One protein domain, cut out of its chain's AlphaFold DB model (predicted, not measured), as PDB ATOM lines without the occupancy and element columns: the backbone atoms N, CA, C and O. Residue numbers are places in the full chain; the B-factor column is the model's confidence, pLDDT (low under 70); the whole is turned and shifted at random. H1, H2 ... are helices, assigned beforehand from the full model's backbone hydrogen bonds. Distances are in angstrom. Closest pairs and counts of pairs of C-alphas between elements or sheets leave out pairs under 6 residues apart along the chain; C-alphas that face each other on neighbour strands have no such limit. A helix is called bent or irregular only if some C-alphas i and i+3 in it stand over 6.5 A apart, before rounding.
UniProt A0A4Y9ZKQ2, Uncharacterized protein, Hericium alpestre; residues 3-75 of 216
ATOM      1  N   ALA A   3     122.207 160.676 149.345       71.06
ATOM      2  CA  ALA A   3     120.776 160.848 149.152       71.06
ATOM      3  C   ALA A   3     120.193 159.515 148.674       71.06
ATOM      4  O   ALA A   3     120.764 158.867 147.797       71.06
ATOM      5  N   ALA A   4     119.082 159.090 149.270       72.38
ATOM      6  CA  ALA A   4     118.365 157.914 148.789       72.38
ATOM      7  C   ALA A   4     117.666 158.234 147.458       72.38
ATOM      8  O   ALA A   4     117.172 159.351 147.276       72.38
ATOM      9  N   CYS A   5     117.563 157.252 146.557       75.19
ATOM     10  CA  CYS A   5     116.716 157.373 145.369       75.19
ATOM     11  C   CYS A   5     115.269 157.629 145.811       75.19
ATOM     12  O   CYS A   5     114.608 156.742 146.345       75.19
ATOM     13  N   THR A   6     114.806 158.865 145.623       78.31
ATOM     14  CA  THR A   6     113.506 159.342 146.105       78.31
ATOM     15  C   THR A   6     112.757 159.975 144.941       78.31
ATOM     16  O   THR A   6     113.304 160.832 144.249       78.31
ATOM     17  N   LEU A   7     111.501 159.577 144.730       82.50
ATOM     18  CA  LEU A   7     110.630 160.244 143.766       82.50
ATOM     19  C   LEU A   7     110.138 161.565 144.358       82.50
ATOM     20  O   LEU A   7     109.539 161.590 145.434       82.50
ATOM     21  N   LEU A   8     110.389 162.659 143.644       81.94
ATOM     22  CA  LEU A   8     109.997 164.001 144.056       81.94
ATOM     23  C   LEU A   8     108.746 164.444 143.303       81.94
ATOM     24  O   LEU A   8     108.652 164.316 142.086       81.94
ATOM     25  N   ASN A   9     107.794 165.013 144.035       83.50
ATOM     26  CA  ASN A   9     106.616 165.666 143.470       83.50
ATOM     27  C   ASN A   9     106.463 167.047 144.122       83.50
ATOM     28  O   ASN A   9     106.879 167.253 145.260       83.50
ATOM     29  N   LYS A  10     105.820 167.993 143.432       85.00
ATOM     30  CA  LYS A  10     105.527 169.346 143.926       85.00
ATOM     31  C   LYS A  10     104.786 169.345 145.270       85.00
ATOM     32  O   LYS A  10     104.976 170.264 146.056       85.00
ATOM     33  N   ALA A  11     103.973 168.321 145.535       85.44
ATOM     34  CA  ALA A  11     103.291 168.147 146.817       85.44
ATOM     35  C   ALA A  11     104.234 167.718 147.960       85.44
ATOM     36  O   ALA A  11     104.007 168.104 149.100       85.44
ATOM     37  N   ASN A  12     105.297 166.964 147.656       78.38
ATOM     38  CA  ASN A  12     106.241 166.403 148.628       78.38
ATOM     39  C   ASN A  12     107.697 166.629 148.166       78.38
ATOM     40  O   ASN A  12     108.349 165.689 147.705       78.38
ATOM     41  N   PRO A  13     108.229 167.862 148.265       84.25
ATOM     42  CA  PRO A  13     109.572 168.210 147.799       84.25
ATOM     43  C   PRO A  13     110.653 167.876 148.846       84.25
ATOM     44  O   PRO A  13     111.527 168.694 149.131       84.25
ATOM     45  N   TYR A  14     110.576 166.696 149.462       84.88
ATOM     46  CA  TYR A  14     111.489 166.273 150.526       84.88
ATOM     47  C   TYR A  14     112.413 165.158 150.033       84.88
ATOM     48  O   TYR A  14     111.961 164.204 149.408       84.88
ATOM     49  N   VAL A  15     113.706 165.262 150.349       85.50
ATOM     50  CA  VAL A  15     114.720 164.239 150.043       85.50
ATOM     51  C   VAL A  15     115.280 163.696 151.349       85.50
ATOM     52  O   VAL A  15     115.719 164.465 152.206       85.50
ATOM     53  N   ALA A  16     115.298 162.371 151.494       84.81
ATOM     54  CA  ALA A  16     115.961 161.720 152.614       84.81
ATOM     55  C   ALA A  16     117.483 161.725 152.396       84.81
ATOM     56  O   ALA A  16     117.985 161.202 151.398       84.81
ATOM     57  N   ILE A  17     118.217 162.309 153.345       85.50
ATOM     58  CA  ILE A  17     119.680 162.374 153.325       85.50
ATOM     59  C   ILE A  17     120.207 161.618 154.537       85.50
ATOM     60  O   ILE A  17     119.847 161.925 155.672       85.50
ATOM     61  N   SER A  18     121.092 160.655 154.297       83.69
ATOM     62  CA  SER A  18     121.789 159.928 155.350       83.69
ATOM     63  C   SER A  18     123.249 160.371 155.441       83.69
ATOM     64  O   SER A  18     123.959 160.564 154.441       83.69
ATOM     65  N   ASN A  19     123.722 160.554 156.673       84.81
ATOM     66  CA  ASN A  19     125.136 160.767 156.931       84.81
ATOM     67  C   ASN A  19     125.832 159.414 157.088       84.81
ATOM     68  O   ASN A  19     125.753 158.789 158.136       84.81
ATOM     69  N   THR A  20     126.500 158.969 156.030       84.12
ATOM     70  CA  THR A  20     127.269 157.720 156.012       84.12
ATOM     71  C   THR A  20     128.692 157.858 156.562       84.12
ATOM     72  O   THR A  20     129.423 156.875 156.561       84.12
ATOM     73  N   SER A  21     129.112 159.054 156.999       79.62
ATOM     74  CA  SER A  21     130.401 159.239 157.680       79.62
ATOM     75  C   SER A  21     130.259 159.195 159.200       79.62
ATOM     76  O   SER A  21     129.210 159.523 159.747       79.62
ATOM     77  N   ASP A  22     131.363 158.876 159.861       87.06
ATOM     78  CA  ASP A  22     131.585 158.894 161.312       87.06
ATOM     79  C   ASP A  22     131.674 160.305 161.923       87.06
ATOM     80  O   ASP A  22     131.631 160.470 163.140       87.06
ATOM     81  N   HIS A  23     131.761 161.342 161.089       83.62
ATOM     82  CA  HIS A  23     131.793 162.738 161.520       83.62
ATOM     83  C   HIS A  23     130.512 163.508 161.159       83.62
ATOM     84  O   HIS A  23     129.902 163.242 160.112       83.62
ATOM     85  N   PRO A  24     130.106 164.503 161.977       86.50
ATOM     86  CA  PRO A  24     128.965 165.361 161.674       86.50
ATOM     87  C   PRO A  24     129.230 166.198 160.417       86.50
ATOM     88  O   PRO A  24     130.275 166.839 160.283       86.50
ATOM     89  N   ARG A  25     128.267 166.217 159.488       84.38
ATOM     90  CA  ARG A  25     128.315 167.060 158.286       84.38
ATOM     91  C   ARG A  25     127.207 168.102 158.305       84.38
ATOM     92  O   ARG A  25     126.041 167.774 158.498       84.38
ATOM     93  N   TYR A  26     127.580 169.352 158.047       88.12
ATOM     94  CA  TYR A  26     126.654 170.479 157.978       88.12
ATOM     95  C   TYR A  26     126.278 170.766 156.525       88.12
ATOM     96  O   TYR A  26     127.157 170.972 155.687       88.12
ATOM     97  N   LEU A  27     124.979 170.809 156.235       86.50
ATOM     98  CA  LEU A  27     124.452 171.226 154.938       86.50
ATOM     99  C   LEU A  27     124.220 172.736 154.932       86.50
ATOM    100  O   LEU A  27     123.605 173.288 155.844       86.50
ATOM    101  N   ARG A  28     124.705 173.410 153.890       89.50
ATOM    102  CA  ARG A  28     124.473 174.836 153.649       89.50
ATOM    103  C   ARG A  28     123.670 175.031 152.371       89.50
ATOM    104  O   ARG A  28     123.701 174.205 151.457       89.50
ATOM    105  N   LYS A  29     122.974 176.167 152.284       88.56
ATOM    106  CA  LYS A  29     122.275 176.579 151.062       88.56
ATOM    107  C   LYS A  29     123.266 176.611 149.890       88.56
ATOM    108  O   LYS A  29     124.312 177.244 149.992       88.56
ATOM    109  N   GLY A  30     122.924 175.928 148.798       87.69
ATOM    110  CA  GLY A  30     123.773 175.795 147.608       87.69
ATOM    111  C   GLY A  30     124.636 174.529 147.565       87.69
ATOM    112  O   GLY A  30     125.279 174.284 146.551       87.69
ATOM    113  N   ASN A  31     124.650 173.698 148.615       84.94
ATOM    114  CA  ASN A  31     125.276 172.380 148.522       84.94
ATOM    115  C   ASN A  31     124.415 171.429 147.683       84.94
ATOM    116  O   ASN A  31     123.228 171.251 147.952       84.94
ATOM    117  N   ILE A  32     125.040 170.805 146.686       86.25
ATOM    118  CA  ILE A  32     124.419 169.790 145.837       86.25
ATOM    119  C   ILE A  32     124.413 168.470 146.613       86.25
ATOM    120  O   ILE A  32     125.461 168.009 147.061       86.25
ATOM    121  N   VAL A  33     123.227 167.891 146.808       84.62
ATOM    122  CA  VAL A  33     123.023 166.647 147.582       84.62
ATOM    123  C   VAL A  33     122.690 165.439 146.706       84.62
ATOM    124  O   VAL A  33     122.699 164.312 147.193       84.62
ATOM    125  N   GLY A  34     122.425 165.668 145.422       82.06
ATOM    126  CA  GLY A  34     122.112 164.644 144.435       82.06
ATOM    127  C   GLY A  34     121.802 165.268 143.078       82.06
ATOM    128  O   GLY A  34     121.694 166.491 142.958       82.06
ATOM    129  N   GLU A  35     121.660 164.410 142.076       84.69
ATOM    130  CA  GLU A  35     121.242 164.772 140.724       84.69
ATOM    131  C   GLU A  35     119.778 164.378 140.510       84.69
ATOM    132  O   GLU A  35     119.282 163.435 141.131       84.69
ATOM    133  N   LEU A  36     119.074 165.125 139.660       84.44
ATOM    134  CA  LEU A  36     117.684 164.847 139.323       84.44
ATOM    135  C   LEU A  36     117.626 164.171 137.954       84.44
ATOM    136  O   LEU A  36     118.076 164.749 136.966       84.44
ATOM    137  N   THR A  37     117.034 162.983 137.904       84.50
ATOM    138  CA  THR A  37     116.820 162.231 136.662       84.50
ATOM    139  C   THR A  37     115.336 162.221 136.326       84.50
ATOM    140  O   THR A  37     114.503 162.076 137.222       84.50
ATOM    141  N   ASP A  38     114.998 162.371 135.044       82.25
ATOM    142  CA  ASP A  38     113.613 162.267 134.584       82.25
ATOM    143  C   ASP A  38     113.101 160.826 134.782       82.25
ATOM    144  O   ASP A  38     113.662 159.904 134.176       82.25
ATOM    145  N   PRO A  39     112.048 160.603 135.594       80.44
ATOM    146  CA  PRO A  39     111.505 159.270 135.832       80.44
ATOM    147  C   PRO A  39     111.043 158.570 134.550       80.44
ATOM    148  O   PRO A  39     111.120 157.346 134.485       80.44
ATOM    149  N   ALA A  40     110.621 159.309 133.519       78.88
ATOM    150  CA  ALA A  40     110.205 158.711 132.247       78.88
ATOM    151  C   ALA A  40     111.359 158.018 131.502       78.88
ATOM    152  O   ALA A  40     111.119 157.150 130.668       78.88
ATOM    153  N   SER A  41     112.605 158.396 131.800       79.50
ATOM    154  CA  SER A  41     113.801 157.834 131.163       79.50
ATOM    155  C   SER A  41     114.383 156.621 131.891       79.50
ATOM    156  O   SER A  41     115.131 155.858 131.285       79.50
ATOM    157  N   CYS A  42     114.077 156.449 133.182       72.81
ATOM    158  CA  CYS A  42     114.734 155.456 134.034       72.81
ATOM    159  C   CYS A  42     113.793 154.438 134.687       72.81
ATOM    160  O   CYS A  42     114.269 153.397 135.136       72.81
ATOM    161  N   LEU A  43     112.490 154.721 134.773       77.25
ATOM    162  CA  LEU A  43     111.509 153.774 135.293       77.25
ATOM    163  C   LEU A  43     111.011 152.857 134.175       77.25
ATOM    164  O   LEU A  43     110.814 153.296 133.043       77.25
ATOM    165  N   ASP A  44     110.766 151.594 134.515       75.50
ATOM    166  CA  ASP A  44     110.218 150.615 133.580       75.50
ATOM    167  C   ASP A  44     108.796 151.019 133.156       75.50
ATOM    168  O   ASP A  44     107.860 151.019 133.961       75.50
ATOM    169  N   VAL A  45     108.634 151.368 131.877       74.81
ATOM    170  CA  VAL A  45     107.339 151.674 131.256       74.81
ATOM    171  C   VAL A  45     106.875 150.448 130.459       74.81
ATOM    172  O   VAL A  45     107.666 149.890 129.692       74.81
ATOM    173  N   PRO A  46     105.615 149.995 130.606       75.69
ATOM    174  CA  PRO A  46     105.102 148.870 129.835       75.69
ATOM    175  C   PRO A  46     105.108 149.190 128.337       75.69
ATOM    176  O   PRO A  46     104.538 150.187 127.902       75.69
ATOM    177  N   LEU A  47     105.747 148.315 127.564       77.12
ATOM    178  CA  LEU A  47     105.834 148.416 126.105       77.12
ATOM    179  C   LEU A  47     104.557 147.899 125.413       77.12
ATOM    180  O   LEU A  47     104.175 148.450 124.389       77.12
ATOM    181  N   ASP A  48     103.880 146.909 126.014       84.06
ATOM    182  CA  ASP A  48     102.684 146.229 125.489       84.06
ATOM    183  C   ASP A  48     101.643 145.958 126.597       84.06
ATOM    184  O   ASP A  48     101.978 145.943 127.789       84.06
ATOM    185  N   GLU A  49     100.382 145.683 126.225       80.31
ATOM    186  CA  GLU A  49      99.309 145.346 127.185       80.31
ATOM    187  C   GLU A  49      99.639 144.114 128.039       80.31
ATOM    188  O   GLU A  49      99.386 144.114 129.247       80.31
ATOM    189  N   ASP A  50     100.245 143.086 127.444       81.19
ATOM    190  CA  ASP A  50     100.630 141.873 128.169       81.19
ATOM    191  C   ASP A  50     101.743 142.157 129.188       81.19
ATOM    192  O   ASP A  50     101.715 141.647 130.312       81.19
ATOM    193  N   HIS A  51     102.679 143.050 128.852       79.88
ATOM    194  CA  HIS A  51     103.729 143.480 129.774       79.88
ATOM    195  C   HIS A  51     103.151 144.324 130.923       79.88
ATOM    196  O   HIS A  51     103.555 144.163 132.075       79.88
ATOM    197  N   SER A  52     102.151 145.163 130.638       81.88
ATOM    198  CA  SER A  52     101.415 145.916 131.661       81.88
ATOM    199  C   SER A  52     100.699 144.989 132.650       81.88
ATOM    200  O   SER A  52     100.813 145.166 133.867       81.88
ATOM    201  N   ARG A  53     100.035 143.935 132.149       84.50
ATOM    202  CA  ARG A  53      99.415 142.908 133.004       84.50
ATOM    203  C   ARG A  53     100.453 142.211 133.873       84.50
ATOM    204  O   ARG A  53     100.279 142.167 135.090       84.50
ATOM    205  N   GLN A  54     101.569 141.780 133.290       85.12
ATOM    206  CA  GLN A  54     102.645 141.125 134.033       85.12
ATOM    207  C   GLN A  54     103.244 142.029 135.123       85.12
ATOM    208  O   GLN A  54     103.488 141.574 136.242       85.12
ATOM    209  N   LEU A  55     103.460 143.317 134.835       84.00
ATOM    210  CA  LEU A  55     103.929 144.289 135.828       84.00
ATOM    211  C   LEU A  55     102.912 144.472 136.962       84.00
ATOM    212  O   LEU A  55     103.305 144.508 138.128       84.00
ATOM    213  N   SER A  56     101.613 144.518 136.646       86.38
ATOM    214  CA  SER A  56     100.552 144.637 137.652       86.38
ATOM    215  C   SER A  56     100.469 143.409 138.566       86.38
ATOM    216  O   SER A  56     100.367 143.554 139.783       86.38
ATOM    217  N   GLU A  57     100.618 142.204 138.012       88.88
ATOM    218  CA  GLU A  57     100.656 140.953 138.775       88.88
ATOM    219  C   GLU A  57     101.890 140.892 139.681       88.88
ATOM    220  O   GLU A  57     101.809 140.527 140.852       88.88
ATOM    221  N   ARG A  58     103.050 141.326 139.184       85.88
ATOM    222  CA  ARG A  58     104.268 141.397 140.007       85.88
ATOM    223  C   ARG A  58     104.138 142.434 141.119       85.88
ATOM    224  O   ARG A  58     104.593 142.183 142.238       85.88
ATOM    225  N   ALA A  59     103.495 143.569 140.843       87.25
ATOM    226  CA  ALA A  59     103.241 144.607 141.834       87.25
ATOM    227  C   ALA A  59     102.286 144.123 142.935       87.25
ATOM    228  O   ALA A  59     102.547 144.373 144.112       87.25
ATOM    229  N   THR A  60     101.223 143.388 142.588       89.81
ATOM    230  CA  THR A  60     100.303 142.820 143.588       89.81
ATOM    231  C   THR A  60     100.992 141.770 144.452       89.81
ATOM    232  O   THR A  60     100.867 141.831 145.673       89.81
ATOM    233  N   VAL A  61     101.795 140.876 143.864       89.69
ATOM    234  CA  VAL A  61     102.587 139.889 144.624       89.69
ATOM    235  C   VAL A  61     103.577 140.579 145.561       89.69
ATOM    236  O   VAL A  61     103.664 140.225 146.734       89.69
ATOM    237  N   THR A  62     104.289 141.599 145.077       84.31
ATOM    238  CA  THR A  62     105.255 142.348 145.896       84.31
ATOM    239  C   THR A  62     104.552 143.094 147.027       84.31
ATOM    240  O   THR A  62     105.024 143.062 148.160       84.31
ATOM    241  N   LYS A  63     103.392 143.704 146.760       87.56
ATOM    242  CA  LYS A  63     102.561 144.334 147.792       87.56
ATOM    243  C   LYS A  63     102.142 143.325 148.860       87.56
ATOM    244  O   LYS A  63     102.324 143.598 150.038       87.56
ATOM    245  N   ILE A  64     101.664 142.145 148.457       90.12
ATOM    246  CA  ILE A  64     101.301 141.070 149.391       90.12
ATOM    247  C   ILE A  64     102.515 140.650 150.227       90.12
ATOM    248  O   ILE A  64     102.380 140.482 151.433       90.12
ATOM    249  N   MET A  65     103.703 140.516 149.629       84.44
ATOM    250  CA  MET A  65     104.927 140.188 150.370       84.44
ATOM    251  C   MET A  65     105.336 141.285 151.354       84.44
ATOM    252  O   MET A  65     105.746 140.964 152.464       84.44
ATOM    253  N   VAL A  66     105.223 142.562 150.979       81.75
ATOM    254  CA  VAL A  66     105.536 143.697 151.861       81.75
ATOM    255  C   VAL A  66     104.534 143.783 153.010       81.75
ATOM    256  O   VAL A  66     104.945 143.913 154.160       81.75
ATOM    257  N   ASP A  67     103.240 143.637 152.725       81.56
ATOM    258  CA  ASP A  67     102.185 143.622 153.742       81.56
ATOM    259  C   ASP A  67     102.360 142.418 154.682       81.56
ATOM    260  O   ASP A  67     102.274 142.558 155.903       81.56
ATOM    261  N   ALA A  68     102.695 141.244 154.138       81.06
ATOM    262  CA  ALA A  68     102.999 140.048 154.915       81.06
ATOM    263  C   ALA A  68     104.287 140.196 155.735       81.06
ATOM    264  O   ALA A  68     104.327 139.711 156.857       81.06
ATOM    265  N   ALA A  69     105.322 140.873 155.231       75.81
ATOM    266  CA  ALA A  69     106.539 141.164 155.986       75.81
ATOM    267  C   ALA A  69     106.271 142.167 157.117       75.81
ATOM    268  O   ALA A  69     106.723 141.950 158.235       75.81
ATOM    269  N   ALA A  70     105.461 143.201 156.876       73.31
ATOM    270  CA  ALA A  70     105.038 144.149 157.905       73.31
ATOM    271  C   ALA A  70     104.188 143.473 159.003       73.31
ATOM    272  O   ALA A  70     104.345 143.756 160.196       73.31
ATOM    273  N   GLN A  71     103.318 142.531 158.622       71.62
ATOM    274  CA  GLN A  71     102.547 141.712 159.562       71.62
ATOM    275  C   GLN A  71     103.421 140.667 160.271       71.62
ATOM    276  O   GLN A  71     103.298 140.481 161.478       71.62
ATOM    277  N   ALA A  72     104.356 140.025 159.571       62.47
ATOM    278  CA  ALA A  72     105.282 139.057 160.145       62.47
ATOM    279  C   ALA A  72     106.299 139.712 161.085       62.47
ATOM    280  O   ALA A  72     106.635 139.100 162.087       62.47
ATOM    281  N   ASP A  73     106.737 140.950 160.852       57.16
ATOM    282  CA  ASP A  73     107.507 141.728 161.834       57.16
ATOM    283  C   ASP A  73     106.652 142.110 163.048       57.16
ATOM    284  O   ASP A  73     107.148 142.188 164.176       57.16
ATOM    285  N   SER A  74     105.342 142.279 162.856       54.31
ATOM    286  CA  SER A  74     104.400 142.446 163.966       54.31
ATOM    287  C   SER A  74     104.223 141.144 164.771       54.31
ATOM    288  O   SER A  74     104.021 141.204 165.981       54.31
ATOM    289  N   GLN A  75     104.369 139.970 164.140       49.09
ATOM    290  CA  GLN A  75     104.085 138.653 164.733       49.09
ATOM    291  C   GLN A  75     105.339 137.874 165.198       49.09
ATOM    292  O   GLN A  75     105.284 137.171 166.201       49.09
TER     293      GLN A  75
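Overview. This is residues 3 to 75 of the 216 residues of an uncharacterized protein of Hericium alpestre (UniProt A0A4Y9ZKQ2). One long helix, H2, stands like a post at one side of the domain, and a winding stretch without named elements, residues 3 to 38, makes the other side. The short helix H1 and the link after it join these two parts at the foot of H2, and the space between the winding stretch and most of H2 is open. The printed part has 73 residues with two named helices, H1 then H2, and no named strand; the class is all helix, though under half of the residues are in named elements. The whole is extended, with a radius of gyration of the C-alphas of 18.0 A, and its spans are 47 by 39 by 24 A.

Arrangement. Residues 3 to 38 come first, and their C-alphas lie 5 to 26 A from the mean of the C-alphas. H1, residues 39 to 42, follows. A short link of 6 residues leads to H2, residues 49 to 75. H1 and H2 are apart. Residues 57 to 75 of H2 stand free, as do residues 47 to 53, of which 49 to 53 belong to H2. In H2 every O i to N i+4 pair is within hydrogen-bond range; H1 is too short for such a pair, and its 1 pair of O i and N i+3 is within range.

Along the chain. C-alpha 3 is at (120.776, 160.848, 149.152). H1 begins at Pro 39, with its C-alpha at (111.505, 159.270, 135.832), and ends at Cys 42. H2 runs 38.4 A from C-alpha 49 to C-alpha 75 at (104.085, 138.653, 164.733), and is not bent.

Size, cuts and confidence. The two C-alphas farthest apart, those of His 23 and Glu 49, are 50.4 A from each other. Residues 21 to 32 stand free. The printed part has no cut. The mean pLDDT of the printed part is 81.1, and residues 72 to 75 are under 70.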